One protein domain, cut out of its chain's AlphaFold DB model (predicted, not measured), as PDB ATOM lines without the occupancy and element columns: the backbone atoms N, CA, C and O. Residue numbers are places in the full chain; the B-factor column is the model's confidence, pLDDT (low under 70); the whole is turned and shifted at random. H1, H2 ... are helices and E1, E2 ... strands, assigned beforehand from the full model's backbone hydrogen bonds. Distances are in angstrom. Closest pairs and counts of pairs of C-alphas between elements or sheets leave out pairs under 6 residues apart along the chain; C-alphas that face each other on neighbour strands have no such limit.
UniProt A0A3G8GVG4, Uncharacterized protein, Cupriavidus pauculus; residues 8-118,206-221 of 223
ATOM      1  N   CYS A   8      30.974 -22.483 -12.387       58.16
ATOM      2  CA  CYS A   8      29.736 -22.680 -13.123       58.16
ATOM      3  C   CYS A   8      28.946 -21.365 -13.239       58.16
ATOM      4  O   CYS A   8      29.066 -20.458 -12.407       58.16
ATOM      5  N   SER A   9      28.117 -21.253 -14.281       72.06
ATOM      6  CA  SER A   9      27.305 -20.052 -14.541       72.06
ATOM      7  C   SER A   9      26.522 -19.606 -13.298       72.06
ATOM      8  O   SER A   9      26.529 -18.423 -12.959       72.06
ATOM      9  N   ILE A  10      25.931 -20.554 -12.554       82.00
ATOM     10  CA  ILE A  10      25.157 -20.237 -11.348       82.00
ATOM     11  C   ILE A  10      26.037 -19.841 -10.151       82.00
ATOM     12  O   ILE A  10      25.667 -18.934  -9.413       82.00
ATOM     13  N   HIS A  11      27.229 -20.427  -9.984       83.00
ATOM     14  CA  HIS A  11      28.177 -20.042  -8.926       83.00
ATOM     15  C   HIS A  11      28.589 -18.576  -9.074       83.00
ATOM     16  O   HIS A  11      28.449 -17.797  -8.131       83.00
ATOM     17  N   ASN A  12      28.989 -18.167 -10.281       81.25
ATOM     18  CA  ASN A  12      29.355 -16.776 -10.555       81.25
ATOM     19  C   ASN A  12      28.171 -15.816 -10.395       81.25
ATOM     20  O   ASN A  12      28.337 -14.722  -9.850       81.25
ATOM     21  N   GLN A  13      26.975 -16.214 -10.842       83.25
ATOM     22  CA  GLN A  13      25.760 -15.409 -10.684       83.25
ATOM     23  C   GLN A  13      25.431 -15.171  -9.206       83.25
ATOM     24  O   GLN A  13      25.208 -14.027  -8.806       83.25
ATOM     25  N   LEU A  14      25.455 -16.223  -8.386       87.00
ATOM     26  CA  LEU A  14      25.139 -16.126  -6.961       87.00
ATOM     27  C   LEU A  14      26.208 -15.351  -6.189       87.00
ATOM     28  O   LEU A  14      25.858 -14.516  -5.360       87.00
ATOM     29  N   ARG A  15      27.496 -15.536  -6.504       84.88
ATOM     30  CA  ARG A  15      28.577 -14.765  -5.866       84.88
ATOM     31  C   ARG A  15      28.536 -13.283  -6.226       84.88
ATOM     32  O   ARG A  15      28.721 -12.445  -5.352       84.88
ATOM     33  N   THR A  16      28.242 -12.943  -7.479       85.69
ATOM     34  CA  THR A  16      28.085 -11.534  -7.892       85.69
ATOM     35  C   THR A  16      26.874 -10.891  -7.202       85.69
ATOM     36  O   THR A  16      26.923  -9.738  -6.773       85.69
ATOM     37  N   GLY A  17      25.795 -11.659  -7.037       84.88
ATOM     38  CA  GLY A  17      24.583 -11.247  -6.331       84.88
ATOM     39  C   GLY A  17      24.646 -11.352  -4.803       84.88
ATOM     40  O   GLY A  17      23.646 -11.054  -4.159       84.88
ATOM     41  N   ALA A  18      25.779 -11.743  -4.206       86.31
ATOM     42  CA  ALA A  18      25.867 -12.071  -2.778       86.31
ATOM     43  C   ALA A  18      25.489 -10.910  -1.843       86.31
ATOM     44  O   ALA A  18      24.978 -11.122  -0.748       86.31
ATOM     45  N   HIS A  19      25.680  -9.669  -2.296       85.94
ATOM     46  CA  HIS A  19      25.293  -8.460  -1.568       85.94
ATOM     47  C   HIS A  19      23.773  -8.302  -1.389       85.94
ATOM     48  O   HIS A  19      23.342  -7.513  -0.553       85.94
ATOM     49  N   MET A  20      22.969  -9.026  -2.171       84.62
ATOM     50  CA  MET A  20      21.509  -9.044  -2.066       84.62
ATOM     51  C   MET A  20      20.996 -10.124  -1.107       84.62
ATOM     52  O   MET A  20      19.785 -10.206  -0.904       84.62
ATOM     53  N   LEU A  21      21.890 -10.963  -0.572       87.38
ATOM     54  CA  LEU A  21      21.527 -12.133   0.216       87.38
ATOM     55  C   LEU A  21      21.461 -11.827   1.713       87.38
ATOM     56  O   LEU A  21      22.180 -10.962   2.223       87.38
ATOM     57  N   SER A  22      20.625 -12.578   2.429       85.94
ATOM     58  CA  SER A  22      20.628 -12.587   3.898       85.94
ATOM     59  C   SER A  22      21.985 -13.043   4.463       85.94
ATOM     60  O   SER A  22      22.732 -13.755   3.796       85.94
ATOM     61  N   GLY A  23      22.332 -12.624   5.689       87.19
ATOM     62  CA  GLY A  23      23.675 -12.822   6.261       87.19
ATOM     63  C   GLY A  23      24.158 -14.278   6.248       87.19
ATOM     64  O   GLY A  23      25.262 -14.550   5.777       87.19
ATOM     65  N   ASP A  24      23.305 -15.209   6.678       86.25
ATOM     66  CA  ASP A  24      23.644 -16.636   6.731       86.25
ATOM     67  C   ASP A  24      23.783 -17.246   5.327       86.25
ATOM     68  O   ASP A  24      24.747 -17.956   5.038       86.25
ATOM     69  N   VAL A  25      22.862 -16.915   4.413       86.94
ATOM     70  CA  VAL A  25      22.887 -17.402   3.023       86.94
ATOM     71  C   VAL A  25      24.092 -16.834   2.274       86.94
ATOM     72  O   VAL A  25      24.743 -17.543   1.507       86.94
ATOM     73  N   ARG A  26      24.440 -15.572   2.532       89.94
ATOM     74  CA  ARG A  26      25.637 -14.928   1.996       89.94
ATOM     75  C   ARG A  26      26.906 -15.632   2.464       89.94
ATOM     76  O   ARG A  26      27.727 -15.997   1.625       89.94
ATOM     77  N   ALA A  27      27.055 -15.841   3.774       89.56
ATOM     78  CA  ALA A  27      28.218 -16.520   4.340       89.56
ATOM     79  C   ALA A  27      28.376 -17.930   3.754       89.56
ATOM     80  O   ALA A  27      29.483 -18.351   3.412       89.56
ATOM     81  N   PHE A  28      27.258 -18.634   3.555       89.31
ATOM     82  CA  PHE A  28      27.255 -19.922   2.879       89.31
ATOM     83  C   PHE A  28      27.707 -19.828   1.413       89.31
ATOM     84  O   PHE A  28      28.601 -20.573   1.016       89.31
ATOM     85  N   VAL A  29      27.154 -18.912   0.610       88.88
ATOM     86  CA  VAL A  29      27.534 -18.724  -0.809       88.88
ATOM     87  C   VAL A  29      29.010 -18.333  -0.969       88.88
ATOM     88  O   VAL A  29      29.650 -18.667  -1.969       88.88
ATOM     89  N   GLU A  30      29.582 -17.646   0.015       89.50
ATOM     90  CA  GLU A  30      31.000 -17.280   0.038       89.50
ATOM     91  C   GLU A  30      31.914 -18.434   0.509       89.50
ATOM     92  O   GLU A  30      33.132 -18.360   0.325       89.50
ATOM     93  N   SER A  31      31.351 -19.523   1.049       89.25
ATOM     94  CA  SER A  31      32.094 -20.646   1.635       89.25
ATOM     95  C   SER A  31      32.719 -21.609   0.612       89.25
ATOM     96  O   SER A  31      32.301 -21.725  -0.548       89.25
ATOM     97  N   GLN A  32      33.716 -22.371   1.078       88.50
ATOM     98  CA  GLN A  32      34.318 -23.450   0.293       88.50
ATOM     99  C   GLN A  32      33.340 -24.613   0.079       88.50
ATOM    100  O   GLN A  32      33.262 -25.134  -1.027       88.50
ATOM    101  N   ALA A  33      32.525 -24.951   1.085       87.25
ATOM    102  CA  ALA A  33      31.538 -26.030   0.997       87.25
ATOM    103  C   ALA A  33      30.518 -25.798  -0.132       87.25
ATOM    104  O   ALA A  33      30.210 -26.711  -0.894       87.25
ATOM    105  N   PHE A  34      30.045 -24.559  -0.297       89.00
ATOM    106  CA  PHE A  34      29.193 -24.189  -1.428       89.00
ATOM    107  C   PHE A  34      29.900 -24.375  -2.775       89.00
ATOM    108  O   PHE A  34      29.320 -24.908  -3.722       89.00
ATOM    109  N   THR A  35      31.162 -23.946  -2.859       88.69
ATOM    110  CA  THR A  35      31.967 -24.077  -4.079       88.69
ATOM    111  C   THR A  35      32.167 -25.550  -4.442       88.69
ATOM    112  O   THR A  35      31.891 -25.935  -5.577       88.69
ATOM    113  N   ASP A  36      32.552 -26.387  -3.481       87.81
ATOM    114  CA  ASP A  36      32.769 -27.822  -3.683       87.81
ATOM    115  C   ASP A  36      31.466 -28.551  -4.049       87.81
ATOM    116  O   ASP A  36      31.448 -29.398  -4.949       87.81
ATOM    117  N   GLY A  37      30.353 -28.175  -3.408       86.69
ATOM    118  CA  GLY A  37      29.024 -28.709  -3.696       86.69
ATOM    119  C   GLY A  37      28.574 -28.414  -5.127       86.69
ATOM    120  O   GLY A  37      28.144 -29.322  -5.842       86.69
ATOM    121  N   LEU A  38      28.731 -27.170  -5.595       87.88
ATOM    122  CA  LEU A  38      28.376 -26.804  -6.970       87.88
ATOM    123  C   LEU A  38      29.304 -27.418  -8.020       87.88
ATOM    124  O   LEU A  38      28.817 -27.831  -9.071       87.88
ATOM    125  N   VAL A  39      30.607 -27.527  -7.746       86.75
ATOM    126  CA  VAL A  39      31.549 -28.208  -8.653       86.75
ATOM    127  C   VAL A  39      31.177 -29.683  -8.796       86.75
ATOM    128  O   VAL A  39      31.163 -30.223  -9.904       86.75
ATOM    129  N   THR A  40      30.814 -30.332  -7.688       87.06
ATOM    130  CA  THR A  40      30.314 -31.711  -7.699       87.06
ATOM    131  C   THR A  40      29.033 -31.823  -8.529       87.06
ATOM    132  O   THR A  40      28.957 -32.660  -9.429       87.06
ATOM    133  N   ALA A  41      28.052 -30.952  -8.283       85.75
ATOM    134  CA  ALA A  41      26.792 -30.946  -9.021       85.75
ATOM    135  C   ALA A  41      26.986 -30.704 -10.526       85.75
ATOM    136  O   ALA A  41      26.296 -31.302 -11.341       85.75
ATOM    137  N   GLU A  42      27.940 -29.865 -10.927       84.75
ATOM    138  CA  GLU A  42      28.238 -29.623 -12.341       84.75
ATOM    139  C   GLU A  42      28.870 -30.847 -13.016       84.75
ATOM    140  O   GLU A  42      28.503 -31.202 -14.142       84.75
ATOM    141  N   LYS A  43      29.798 -31.497 -12.309       88.00
ATOM    142  CA  LYS A  43      30.589 -32.616 -12.822       88.00
ATOM    143  C   LYS A  43      29.796 -33.918 -12.923       88.00
ATOM    144  O   LYS A  43      30.092 -34.731 -13.797       88.00
ATOM    145  N   TYR A  44      28.833 -34.140 -12.030       91.38
ATOM    146  CA  TYR A  44      28.149 -35.424 -11.905       91.38
ATOM    147  C   TYR A  44      26.646 -35.299 -12.161       91.38
ATOM    148  O   TYR A  44      25.898 -34.752 -11.352       91.38
ATOM    149  N   ASP A  45      26.174 -35.913 -13.247       93.31
ATOM    150  CA  ASP A  45      24.751 -35.922 -13.612       93.31
ATOM    151  C   ASP A  45      23.857 -36.610 -12.566       93.31
ATOM    152  O   ASP A  45      22.688 -36.260 -12.408       93.31
ATOM    153  N   VAL A  46      24.420 -37.527 -11.775       93.50
ATOM    154  CA  VAL A  46      23.747 -38.125 -10.610       93.50
ATOM    155  C   VAL A  46      23.362 -37.058  -9.581       93.50
ATOM    156  O   VAL A  46      22.253 -37.092  -9.049       93.50
ATOM    157  N   GLU A  47      24.234 -36.081  -9.327       92.50
ATOM    158  CA  GLU A  47      23.936 -34.994  -8.392       92.50
ATOM    159  C   GLU A  47      22.940 -33.993  -8.978       92.50
ATOM    160  O   GLU A  47      22.026 -33.554  -8.279       92.50
ATOM    161  N   LYS A  48      23.010 -33.714 -10.285       93.62
ATOM    162  CA  LYS A  48      21.969 -32.933 -10.976       93.62
ATOM    163  C   LYS A  48      20.601 -33.595 -10.870       93.62
ATOM    164  O   LYS A  48      19.610 -32.913 -10.609       93.62
ATOM    165  N   ALA A  49      20.536 -34.915 -11.017       95.38
ATOM    166  CA  ALA A  49      19.302 -35.672 -10.865       95.38
ATOM    167  C   ALA A  49      18.760 -35.610  -9.425       95.38
ATOM    168  O   ALA A  49      17.573 -35.340  -9.236       95.38
ATOM    169  N   ARG A  50      19.612 -35.777  -8.404       95.56
ATOM    170  CA  ARG A  50      19.225 -35.637  -6.983       95.56
ATOM    171  C   ARG A  50      18.704 -34.237  -6.664       95.56
ATOM    172  O   ARG A  50      17.621 -34.097  -6.093       95.56
ATOM    173  N   MET A  51      19.424 -33.211  -7.106       94.88
ATOM    174  CA  MET A  51      19.024 -31.817  -6.947       94.88
ATOM    175  C   MET A  51      17.703 -31.529  -7.672       94.88
ATOM    176  O   MET A  51      16.812 -30.913  -7.097       94.88
ATOM    177  N   THR A  52      17.519 -32.048  -8.887       96.12
ATOM    178  CA  THR A  52      16.264 -31.915  -9.646       96.12
ATOM    179  C   THR A  52      15.087 -32.560  -8.913       96.12
ATOM    180  O   THR A  52      14.019 -31.955  -8.820       96.12
ATOM    181  N   ILE A  53      15.263 -33.751  -8.332       96.88
ATOM    182  CA  ILE A  53      14.231 -34.402  -7.506       96.88
ATOM    183  C   ILE A  53      13.886 -33.538  -6.287       96.88
ATOM    184  O   ILE A  53      12.709 -33.402  -5.946       96.88
ATOM    185  N   ALA A  54      14.881 -32.931  -5.636       96.00
ATOM    186  CA  ALA A  54      14.642 -32.005  -4.533       96.00
ATOM    187  C   ALA A  54      13.875 -30.752  -4.996       96.00
ATOM    188  O   ALA A  54      12.903 -30.359  -4.353       96.00
ATOM    189  N   MET A  55      14.231 -30.179  -6.150       95.81
ATOM    190  CA  MET A  55      13.512 -29.046  -6.743       95.81
ATOM    191  C   MET A  55      12.053 -29.389  -7.056       95.81
ATOM    192  O   MET A  55      11.163 -28.607  -6.731       95.81
ATOM    193  N   LEU A  56      11.773 -30.575  -7.602       97.19
ATOM    194  CA  LEU A  56      10.414 -31.024  -7.940       97.19
ATOM    195  C   LEU A  56       9.466 -31.116  -6.731       97.19
ATOM    196  O   LEU A  56       8.250 -31.168  -6.919       97.19
ATOM    197  N   LYS A  57       9.986 -31.095  -5.496       95.75
ATOM    198  CA  LYS A  57       9.186 -31.000  -4.260       95.75
ATOM    199  C   LYS A  57       8.782 -29.564  -3.912       95.75
ATOM    200  O   LYS A  57       7.832 -29.362  -3.159       95.75
ATOM    201  N   CYS A  58       9.493 -28.586  -4.461       94.88
ATOM    202  CA  CYS A  58       9.459 -27.185  -4.049       94.88
ATOM    203  C   CYS A  58       9.007 -26.223  -5.155       94.88
ATOM    204  O   CYS A  58       8.673 -25.077  -4.854       94.88
ATOM    205  N   VAL A  59       9.004 -26.663  -6.416       96.25
ATOM    206  CA  VAL A  59       8.594 -25.863  -7.574       96.25
ATOM    207  C   VAL A  59       7.833 -26.700  -8.600       96.25
ATOM    208  O   VAL A  59       8.154 -27.860  -8.864       96.25
ATOM    209  N   ALA A  60       6.789 -26.109  -9.176       97.88
ATOM    210  CA  ALA A  60       6.023 -26.685 -10.269       97.88
ATOM    211  C   ALA A  60       6.829 -26.718 -11.572       97.88
ATOM    212  O   ALA A  60       7.574 -25.791 -11.890       97.88
ATOM    213  N   LEU A  61       6.596 -27.748 -12.378       98.06
ATOM    214  CA  LEU A  61       6.996 -27.751 -13.781       98.06
ATOM    215  C   LEU A  61       6.234 -26.692 -14.583       98.06
ATOM    216  O   LEU A  61       5.104 -26.340 -14.244       98.06
ATOM    217  N   ASP A  62       6.855 -26.185 -15.649       97.06
ATOM    218  CA  ASP A  62       6.265 -25.134 -16.475       97.06
ATOM    219  C   ASP A  62       5.122 -25.689 -17.347       97.06
ATOM    220  O   ASP A  62       5.371 -26.421 -18.311       97.06
ATOM    221  N   PRO A  63       3.858 -25.307 -17.089       96.94
ATOM    222  CA  PRO A  63       2.724 -25.773 -17.881       96.94
ATOM    223  C   PRO A  63       2.714 -25.246 -19.323       96.94
ATOM    224  O   PRO A  63       1.907 -25.710 -20.129       96.94
ATOM    225  N   LEU A  64       3.549 -24.257 -19.659       95.50
ATOM    226  CA  LEU A  64       3.730 -23.798 -21.036       95.50
ATOM    227  C   LEU A  64       4.588 -24.762 -21.857       95.50
ATOM    228  O   LEU A  64       4.470 -24.766 -23.081       95.50
ATOM    229  N   ARG A  65       5.424 -25.578 -21.199       94.38
ATOM    230  CA  ARG A  65       6.273 -26.567 -21.868       94.38
ATOM    231  C   ARG A  65       5.493 -27.818 -22.259       94.38
ATOM    232  O   ARG A  65       5.710 -28.352 -23.342       94.38
ATOM    233  N   GLY A  66       4.584 -28.255 -21.397       93.50
ATOM    234  CA  GLY A  66       3.713 -29.401 -21.625       93.50
ATOM    235  C   GLY A  66       3.040 -29.868 -20.341       93.50
ATOM    236  O   GLY A  66       3.220 -29.272 -19.279       93.50
ATOM    237  N   ALA A  67       2.230 -30.921 -20.448       94.00
ATOM    238  CA  ALA A  67       1.486 -31.502 -19.327       94.00
ATOM    239  C   ALA A  67       1.702 -33.017 -19.175       94.00
ATOM    240  O   ALA A  67       1.015 -33.660 -18.384       94.00
ATOM    241  N   ASP A  68       2.646 -33.573 -19.929       94.50
ATOM    242  CA  ASP A  68       3.039 -34.975 -19.889       94.50
ATOM    243  C   ASP A  68       4.532 -35.108 -19.572       94.50
ATOM    244  O   ASP A  68       5.280 -34.129 -19.568       94.50
ATOM    245  N   LEU A  69       4.954 -36.337 -19.278       94.44
ATOM    246  CA  LEU A  69       6.338 -36.667 -18.949       94.44
ATOM    247  C   LEU A  69       7.305 -36.320 -20.095       94.44
ATOM    248  O   LEU A  69       8.403 -35.819 -19.848       94.44
ATOM    249  N   HIS A  70       6.885 -36.550 -21.343       93.75
ATOM    250  CA  HIS A  70       7.718 -36.397 -22.537       93.75
ATOM    251  C   HIS A  70       8.108 -34.945 -22.825       93.75
ATOM    252  O   HIS A  70       9.136 -34.692 -23.450       93.75
ATOM    253  N   ALA A  71       7.335 -33.976 -22.330       93.44
ATOM    254  CA  ALA A  71       7.680 -32.562 -22.423       93.44
ATOM    255  C   ALA A  71       8.939 -32.171 -21.619       93.44
ATOM    256  O   ALA A  71       9.555 -31.137 -21.909       93.44
ATOM    257  N   PHE A  72       9.310 -32.978 -20.619       94.31
ATOM    258  CA  PHE A  72      10.375 -32.678 -19.655       94.31
ATOM    259  C   PHE A  72      11.518 -33.695 -19.674       94.31
ATOM    260  O   PHE A  72      12.656 -33.354 -19.337       94.31
ATOM    261  N   ILE A  73      11.217 -34.939 -20.049       94.62
ATOM    262  CA  ILE A  73      12.159 -36.050 -20.036       94.62
ATOM    263  C   ILE A  73      12.000 -36.892 -21.306       94.62
ATOM    264  O   ILE A  73      10.893 -37.282 -21.673       94.62
ATOM    265  N   THR A  74      13.125 -37.250 -21.925       94.62
ATOM    266  CA  THR A  74      13.168 -38.123 -23.105       94.62
ATOM    267  C   THR A  74      13.946 -39.397 -22.795       94.62
ATOM    268  O   THR A  74      15.028 -39.342 -22.216       94.62
ATOM    269  N   GLN A  75      13.414 -40.550 -23.197       93.06
ATOM    270  CA  GLN A  75      14.086 -41.847 -23.070       93.06
ATOM    271  C   GLN A  75      14.679 -42.265 -24.418       93.06
ATOM    272  O   GLN A  75      13.996 -42.187 -25.437       93.06
ATOM    273  N   GLY A  76      15.934 -42.717 -24.428       89.44
ATOM    274  CA  GLY A  76      16.597 -43.220 -25.634       89.44
ATOM    275  C   GLY A  76      17.981 -43.793 -25.336       89.44
ATOM    276  O   GLY A  76      18.638 -43.344 -24.407       89.44
ATOM    277  N   GLU A  77      18.411 -44.799 -26.105       90.31
ATOM    278  CA  GLU A  77      19.776 -45.368 -26.035       90.31
ATOM    279  C   GLU A  77      20.190 -45.853 -24.627       90.31
ATOM    280  O   GLU A  77      21.348 -45.760 -24.234       90.31
ATOM    281  N   GLY A  78      19.240 -46.354 -23.828       93.56
ATOM    282  CA  GLY A  78      19.517 -46.778 -22.448       93.56
ATOM    283  C   GLY A  78      19.664 -45.621 -21.448       93.56
ATOM    284  O   GLY A  78      19.958 -45.862 -20.278       93.56
ATOM    285  N   LYS A  79      19.426 -44.378 -21.878       95.44
ATOM    286  CA  LYS A  79      19.559 -43.151 -21.090       95.44
ATOM    287  C   LYS A  79      18.228 -42.414 -20.935       95.44
ATOM    288  O   LYS A  79      17.316 -42.502 -21.763       95.44
ATOM    289  N   LEU A  80      18.149 -41.648 -19.856       95.69
ATOM    290  CA  LEU A  80      17.103 -40.684 -19.559       95.69
ATOM    291  C   LEU A  80      17.687 -39.276 -19.711       95.69
ATOM    292  O   LEU A  80      18.483 -38.841 -18.878       95.69
ATOM    293  N   ARG A  81      17.298 -38.564 -20.771       95.44
ATOM    294  CA  ARG A  81      17.719 -37.183 -21.041       95.44
ATOM    295  C   ARG A  81      16.770 -36.213 -20.353       95.44
ATOM    296  O   ARG A  81      15.562 -36.259 -20.592       95.44
ATOM    297  N   CYS A  82      17.311 -35.330 -19.523       93.25
ATOM    298  CA  CYS A  82      16.522 -34.498 -18.621       93.25
ATOM    299  C   CYS A  82      16.785 -33.013 -18.870       93.25
ATOM    300  O   CYS A  82      17.889 -32.524 -18.643       93.25
ATOM    301  N   ASN A  83      15.753 -32.284 -19.305       88.31
ATOM    302  CA  ASN A  83      15.787 -30.829 -19.450       88.31
ATOM    303  C   ASN A  83      14.482 -30.228 -18.923       88.31
ATOM    304  O   ASN A  83      13.553 -29.925 -19.677       88.31
ATOM    305  N   LEU A  84      14.390 -30.122 -17.599       93.19
ATOM    306  CA  LEU A  84      13.160 -29.724 -16.935       93.19
ATOM    307  C   LEU A  84      13.033 -28.195 -16.950       93.19
ATOM    308  O   LEU A  84      13.942 -27.471 -16.545       93.19
ATOM    309  N   ALA A  85      11.881 -27.712 -17.409       94.19
ATOM    310  CA  ALA A  85      11.485 -26.315 -17.300       94.19
ATOM    311  C   ALA A  85      10.571 -26.144 -16.081       94.19
ATOM    312  O   ALA A  85       9.607 -26.895 -15.918       94.19
ATOM    313  N   PHE A  86      10.860 -25.149 -15.246       95.56
ATOM    314  CA  PHE A  86      10.124 -24.861 -14.016       95.56
ATOM    315  C   PHE A  86       9.309 -23.571 -14.158       95.56
ATOM    316  O   PHE A  86       9.718 -22.637 -14.851       95.56
ATOM    317  N   ASP A  87       8.146 -23.496 -13.508       95.00
ATOM    318  CA  ASP A  87       7.278 -22.321 -13.613       95.00
ATOM    319  C   ASP A  87       7.966 -21.077 -13.034       95.00
ATOM    320  O   ASP A  87       8.220 -20.987 -11.833       95.00
ATOM    321  N   ARG A  88       8.245 -20.101 -13.912       89.75
ATOM    322  CA  ARG A  88       8.869 -18.802 -13.582       89.75
ATOM    323  C   ARG A  88      10.240 -18.907 -12.900       89.75
ATOM    324  O   ARG A  88      10.690 -17.941 -12.290       89.75
ATOM    325  N   LEU A  89      10.918 -20.042 -13.043       90.50
ATOM    326  CA  LEU A  89      12.251 -20.271 -12.503       90.50
ATOM    327  C   LEU A  89      13.181 -20.717 -13.631       90.50
ATOM    328  O   LEU A  89      12.908 -21.698 -14.323       90.50
ATOM    329  N   ALA A  90      14.289 -19.999 -13.812       87.56
ATOM    330  CA  ALA A  90      15.327 -20.434 -14.735       87.56
ATOM    331  C   ALA A  90      15.960 -21.737 -14.221       87.56
ATOM    332  O   ALA A  90      16.327 -21.833 -13.049       87.56
ATOM    333  N   ASN A  91      16.080 -22.744 -15.091       87.38
ATOM    334  CA  ASN A  91      16.725 -24.004 -14.736       87.38
ATOM    335  C   ASN A  91      18.242 -23.794 -14.600       87.38
ATOM    336  O   ASN A  91      18.963 -23.764 -15.596       87.38
ATOM    337  N   PHE A  92      18.715 -23.668 -13.360       87.44
ATOM    338  CA  PHE A  92      20.136 -23.520 -13.042       87.44
ATOM    339  C   PHE A  92      20.887 -24.854 -12.908       87.44
ATOM    340  O   PHE A  92      22.113 -24.845 -12.842       87.44
ATOM    341  N   VAL A  93      20.178 -25.988 -12.879       89.88
ATOM    342  CA  VAL A  93      20.781 -27.335 -12.871       89.88
ATOM    343  C   VAL A  93      21.344 -27.687 -14.248       89.88
ATOM    344  O   VAL A  93      22.373 -28.352 -14.361       89.88
ATOM    345  N   GLY A  94      20.676 -27.204 -15.297       87.50
ATOM    346  CA  GLY A  94      21.036 -27.462 -16.686       87.50
ATOM    347  C   GLY A  94      20.545 -28.817 -17.201       87.50
ATOM    348  O   GLY A  94      19.700 -29.475 -16.593       87.50
ATOM    349  N   LEU A  95      21.060 -29.192 -18.374       91.25
ATOM    350  CA  LEU A  95      20.814 -30.476 -19.034       91.25
ATOM    351  C   LEU A  95      21.688 -31.569 -18.402       91.25
ATOM    352  O   LEU A  95      22.854 -31.320 -18.086       91.25
ATOM    353  N   PHE A  96      21.138 -32.776 -18.266       94.12
ATOM    354  CA  PHE A  96      21.877 -33.948 -17.794       94.12
ATOM    355  C   PHE A  96      21.276 -35.261 -18.301       94.12
ATOM    356  O   PHE A  96      20.117 -35.302 -18.732       94.12
ATOM    357  N   GLU A  97      22.057 -36.340 -18.225       95.69
ATOM    358  CA  GLU A  97      21.623 -37.685 -18.596       95.69
ATOM    359  C   GLU A  97      21.895 -38.694 -17.474       95.69
ATOM    360  O   GLU A  97      22.934 -38.664 -16.821       95.69
ATOM    361  N   ILE A  98      20.972 -39.633 -17.258       95.88
ATOM    362  CA  ILE A  98      21.171 -40.743 -16.313       95.88
ATOM    363  C   ILE A  98      20.850 -42.084 -16.964       95.88
ATOM    364  O   ILE A  98      19.967 -42.177 -17.813       95.88
ATOM    365  N   ASP A  99      21.571 -43.133 -16.572       95.88
ATOM    366  CA  ASP A  99      21.299 -44.496 -17.035       95.88
ATOM    367  C   ASP A  99      19.906 -44.957 -16.612       95.88
ATOM    368  O   ASP A  99      19.552 -44.863 -15.439       95.88
ATOM    369  N   LEU A 100      19.129 -45.520 -17.543       94.06
ATOM    370  CA  LEU A 100      17.787 -46.046 -17.252       94.06
ATOM    371  C   LEU A 100      17.815 -47.191 -16.236       94.06
ATOM    372  O   LEU A 100      16.856 -47.377 -15.494       94.06
ATOM    373  N   ALA A 101      18.919 -47.941 -16.190       92.19
ATOM    374  CA  ALA A 101      19.130 -49.002 -15.211       92.19
ATOM    375  C   ALA A 101      19.412 -48.464 -13.795       92.19
ATOM    376  O   ALA A 101      19.308 -49.213 -12.824       92.19
ATOM    377  N   ALA A 102      19.768 -47.183 -13.650       92.06
ATOM    378  CA  ALA A 102      20.024 -46.600 -12.343       92.06
ATOM    379  C   ALA A 102      18.700 -46.429 -11.571       92.06
ATOM    380  O   ALA A 102      17.744 -45.870 -12.115       92.06
ATOM    381  N   PRO A 103      18.637 -46.785 -10.271       92.31
ATOM    382  CA  PRO A 103      17.446 -46.551  -9.440       92.31
ATOM    383  C   PRO A 103      16.970 -45.090  -9.453       92.31
ATOM    384  O   PRO A 103      15.779 -44.800  -9.330       92.31
ATOM    385  N   LEU A 104      17.909 -44.163  -9.653       94.94
ATOM    386  CA  LEU A 104      17.645 -42.733  -9.731       94.94
ATOM    387  C   LEU A 104      16.798 -42.339 -10.951       94.94
ATOM    388  O   LEU A 104      16.033 -41.383 -10.856       94.94
ATOM    389  N   ALA A 105      16.875 -43.080 -12.063       95.81
ATOM    390  CA  ALA A 105      16.053 -42.822 -13.246       95.81
ATOM    391  C   ALA A 105      14.568 -43.009 -12.948       95.81
ATOM    392  O   ALA A 105      13.756 -42.139 -13.265       95.81
ATOM    393  N   LYS A 106      14.224 -44.095 -12.249       95.81
ATOM    394  CA  LYS A 106      12.858 -44.331 -11.786       95.81
ATOM    395  C   LYS A 106      12.402 -43.236 -10.820       95.81
ATOM    396  O   LYS A 106      11.333 -42.670 -11.016       95.81
ATOM    397  N   ALA A 107      13.229 -42.898  -9.828       96.94
ATOM    398  CA  ALA A 107      12.895 -41.860  -8.852       96.94
ATOM    399  C   ALA A 107      12.640 -40.490  -9.506       96.94
ATOM    400  O   ALA A 107      11.748 -39.758  -9.080       96.94
ATOM    401  N   LEU A 108      13.392 -40.149 -10.556       97.19
ATOM    402  CA  LEU A 108      13.204 -38.904 -11.296       97.19
ATOM    403  C   LEU A 108      11.901 -38.904 -12.105       97.19
ATOM    404  O   LEU A 108      11.168 -37.916 -12.069       97.19
ATOM    405  N   VAL A 109      11.590 -40.007 -12.793       97.19
ATOM    406  CA  VAL A 109      10.312 -40.169 -13.507       97.19
ATOM    407  C   VAL A 109       9.139 -40.047 -12.536       97.19
ATOM    408  O   VAL A 109       8.240 -39.239 -12.769       97.19
ATOM    409  N   ASP A 110       9.184 -40.771 -11.416       97.75
ATOM    410  CA  ASP A 110       8.134 -40.750 -10.395       97.75
ATOM    411  C   ASP A 110       7.946 -39.326  -9.825       97.75
ATOM    412  O   ASP A 110       6.815 -38.858  -9.669       97.75
ATOM    413  N   ALA A 111       9.038 -38.590  -9.580       98.06
ATOM    414  CA  ALA A 111       8.988 -37.208  -9.102       98.06
ATOM    415  C   ALA A 111       8.364 -36.243 -10.128       98.06
ATOM    416  O   ALA A 111       7.576 -35.370  -9.751       98.06
ATOM    417  N   VAL A 112       8.676 -36.398 -11.420       98.00
ATOM    418  CA  VAL A 112       8.059 -35.591 -12.485       98.00
ATOM    419  C   VAL A 112       6.569 -35.885 -12.587       98.00
ATOM    420  O   VAL A 112       5.763 -34.954 -12.577       98.00
ATOM    421  N   GLU A 113       6.174 -37.157 -12.612       98.00
ATOM    422  CA  GLU A 113       4.758 -37.523 -12.649       98.00
ATOM    423  C   GLU A 113       3.992 -36.992 -11.434       98.00
ATOM    424  O   GLU A 113       2.883 -36.462 -11.571       98.00
ATOM    425  N   GLN A 114       4.580 -37.102 -10.241       98.06
ATOM    426  CA  GLN A 114       3.985 -36.580  -9.018       98.06
ATOM    427  C   GLN A 114       3.809 -35.060  -9.090       98.06
ATOM    428  O   GLN A 114       2.761 -34.547  -8.686       98.06
ATOM    429  N   ASN A 115       4.794 -34.336  -9.628       98.25
ATOM    430  CA  ASN A 115       4.702 -32.893  -9.814       98.25
ATOM    431  C   ASN A 115       3.559 -32.529 -10.777       98.25
ATOM    432  O   ASN A 115       2.682 -31.750 -10.399       98.25
ATOM    433  N   LEU A 116       3.501 -33.169 -11.953       98.19
ATOM    434  CA  LEU A 116       2.472 -32.946 -12.981       98.19
ATOM    435  C   LEU A 116       1.048 -33.227 -12.476       98.19
ATOM    436  O   LEU A 116       0.108 -32.498 -12.795       98.19
ATOM    437  N   ARG A 117       0.866 -34.264 -11.650       97.56
ATOM    438  CA  ARG A 117      -0.439 -34.606 -11.048       97.56
ATOM    439  C   ARG A 117      -0.765 -33.754  -9.809       97.56
ATOM    440  O   ARG A 117      -1.920 -33.704  -9.366       97.56
ATOM    441  N   GLY A 118       0.241 -33.087  -9.249       97.25
ATOM    442  CA  GLY A 118       0.201 -32.404  -7.964       97.25
ATOM    443  C   GLY A 118      -0.507 -31.049  -7.960       97.25
ATOM    444  O   GLY A 118      -0.848 -30.450  -8.983       97.25
ATOM    445  N   GLY A 206      10.464 -15.021  -3.436       80.75
ATOM    446  CA  GLY A 206      11.307 -13.821  -3.484       80.75
ATOM    447  C   GLY A 206      12.032 -13.635  -4.817       80.75
ATOM    448  O   GLY A 206      11.594 -14.140  -5.852       80.75
ATOM    449  N   GLY A 207      13.110 -12.848  -4.796       85.56
ATOM    450  CA  GLY A 207      13.968 -12.650  -5.964       85.56
ATOM    451  C   GLY A 207      14.730 -13.926  -6.323       85.56
ATOM    452  O   GLY A 207      15.070 -14.713  -5.442       85.56
ATOM    453  N   TYR A 208      15.019 -14.115  -7.613       87.12
ATOM    454  CA  TYR A 208      15.669 -15.325  -8.135       87.12
ATOM    455  C   TYR A 208      16.944 -15.706  -7.364       87.12
ATOM    456  O   TYR A 208      17.073 -16.848  -6.932       87.12
ATOM    457  N   THR A 209      17.852 -14.750  -7.146       88.06
ATOM    458  CA  THR A 209      19.139 -14.985  -6.473       88.06
ATOM    459  C   THR A 209      18.960 -15.519  -5.050       88.06
ATOM    460  O   THR A 209      19.556 -16.539  -4.717       88.06
ATOM    461  N   GLU A 210      18.103 -14.886  -4.237       88.44
ATOM    462  CA  GLU A 210      17.824 -15.320  -2.854       88.44
ATOM    463  C   GLU A 210      17.154 -16.697  -2.837       88.44
ATOM    464  O   GLU A 210      17.553 -17.573  -2.077       88.44
ATOM    465  N   ALA A 211      16.170 -16.918  -3.713       89.94
ATOM    466  CA  ALA A 211      15.437 -18.177  -3.771       89.94
ATOM    467  C   ALA A 211      16.347 -19.360  -4.144       89.94
ATOM    468  O   ALA A 211      16.280 -20.417  -3.519       89.94
ATOM    469  N   VAL A 212      17.224 -19.184  -5.139       91.50
ATOM    470  CA  VAL A 212      18.172 -20.230  -5.544       91.50
ATOM    471  C   VAL A 212      19.248 -20.442  -4.480       91.50
ATOM    472  O   VAL A 212      19.539 -21.590  -4.148       91.50
ATOM    473  N   ALA A 213      19.810 -19.373  -3.913       90.19
ATOM    474  CA  ALA A 213      20.811 -19.488  -2.854       90.19
ATOM    475  C   ALA A 213      20.241 -20.172  -1.602       90.19
ATOM    476  O   ALA A 213      20.872 -21.078  -1.062       90.19
ATOM    477  N   GLY A 214      19.024 -19.810  -1.187       90.69
ATOM    478  CA  GLY A 214      18.324 -20.439  -0.068       90.69
ATOM    479  C   GLY A 214      18.019 -21.919  -0.315       90.69
ATOM    480  O   GLY A 214      18.241 -22.748   0.569       90.69
ATOM    481  N   PHE A 215      17.583 -22.277  -1.530       92.81
ATOM    482  CA  PHE A 215      17.410 -23.679  -1.916       92.81
ATOM    483  C   PHE A 215      18.732 -24.453  -1.850       92.81
ATOM    484  O   PHE A 215      18.776 -25.528  -1.256       92.81
ATOM    485  N   LEU A 216      19.809 -23.912  -2.430       91.62
ATOM    486  CA  LEU A 216      21.119 -24.565  -2.446       91.62
ATOM    487  C   LEU A 216      21.708 -24.705  -1.045       91.62
ATOM    488  O   LEU A 216      22.270 -25.751  -0.742       91.62
ATOM    489  N   HIS A 217      21.536 -23.701  -0.185       90.19
ATOM    490  CA  HIS A 217      21.904 -23.785   1.225       90.19
ATOM    491  C   HIS A 217      21.179 -24.947   1.903       90.19
ATOM    492  O   HIS A 217      21.815 -25.848   2.436       90.19
ATOM    493  N   SER A 218      19.850 -25.012   1.785       90.06
ATOM    494  CA  SER A 218      19.082 -26.114   2.370       90.06
ATOM    495  C   SER A 218      19.473 -27.482   1.797       90.06
ATOM    496  O   SER A 218      19.613 -28.437   2.560       90.06
ATOM    497  N   TYR A 219      19.671 -27.590   0.481       91.31
ATOM    498  CA  TYR A 219      20.017 -28.846  -0.189       91.31
ATOM    499  C   TYR A 219      21.411 -29.354   0.195       91.31
ATOM    500  O   TYR A 219      21.563 -30.535   0.501       91.31
ATOM    501  N   LEU A 220      22.415 -28.474   0.187       88.31
ATOM    502  CA  LEU A 220      23.811 -28.832   0.448       88.31
ATOM    503  C   LEU A 220      24.131 -28.947   1.941       88.31
ATOM    504  O   LEU A 220      25.108 -29.590   2.288       88.31
ATOM    505  N   SER A 221      23.333 -28.347   2.827       83.81
ATOM    506  CA  SER A 221      23.484 -28.527   4.278       83.81
ATOM    507  C   SER A 221      22.743 -29.753   4.823       83.81
ATOM    508  O   SER A 221      22.970 -30.132   5.968       83.81
TER     509      SER A 221
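What this domain is: This is residues 8 to 118 and 206 to 221 of the 223 residues of an uncharacterized protein of Cupriavidus pauculus (UniProt A0A3G8GVG4). Two lobes stand one after the other along an elongated body. In one, helices H1, H2 and H6 cross one another; in the other, H4 and H5 pack side by side on one face of a small sheet, E1 E2 E3, and H3 joins the lobes along one edge. The printed part has 127 residues with six named helices and three named strands, in the order H1 H2 H3 H4 E1 E2 E3 H5 H6; the class is mostly helix, and the sheet, in the order E1 E2 E3, is antiparallel. The whole is compact, with a radius of gyration of the C-alphas of 14.9 A and spans of 42 by 27 by 21 A.

Where its parts are: H1 is residues 9 to 16, starting at C-alpha 9 (27.305, -20.052, -14.541), and H2 is residues 23 to 30. H3, residues 32 to 43, measures 16.4 A, and H4, residues 45 to 55, measures 14.9 A. The strands are E1, residues 73 to 76, E2, residues 79 to 82, and E3, residues 96 to 99. H5, residues 103 to 117, measures 21.6 A and begins at C-alpha 103 (17.446, -46.551, -9.440). H6, residues 208 to 221, measures 19.7 A and ends at C-alpha 221 (23.484, -28.527, 4.278).

How they stand to each other: H6 is the hub, touching three helices. With residues 213 to 217 alone it touches H2, about perpendicular at 79 degrees, the closest C-alphas being those of Val 25 and Gly 214, 6.3 A apart. It only just touches H1, with 3 pairs of C-alphas within 8 A, the closest being Leu 14 and Thr 209 at 6.1 A, and only just touches H3, also with 3 pairs, the closest being Gly 37 and Leu 220 at 6.7 A. H3 and H4 touch only at the corner, closest at the C-alphas of Ala 41 and Glu 47, 5.0 A. H4 and H5 touch at a shallow tilt of 28 degrees, the same way, closest at Ile 53 and Leu 108, 6.0 A between C-alphas. They form two layers with the sheet, helices on one face of it. The strands form a meander, each the antiparallel neighbour of the one before: N 74 and O 81 are 2.9 A apart in the hairpin E1 and E2, and N 80 and O 98 are 2.8 A apart in the hairpin E2 and E3. In each of the six helices every O i to N i+4 pair is within hydrogen-bond range.

The domain as a whole: The C-alphas farthest apart, of Gly 23 and Glu 77, are 46.0 A apart. Residues 119 to 205 are not printed, and C-alphas 118 and 206 are 22.1 A apart across the cut. The links H4 to E1 and E2 to E3 are long. Mean pLDDT of the printed part is 91.2; residue 8 is under 70.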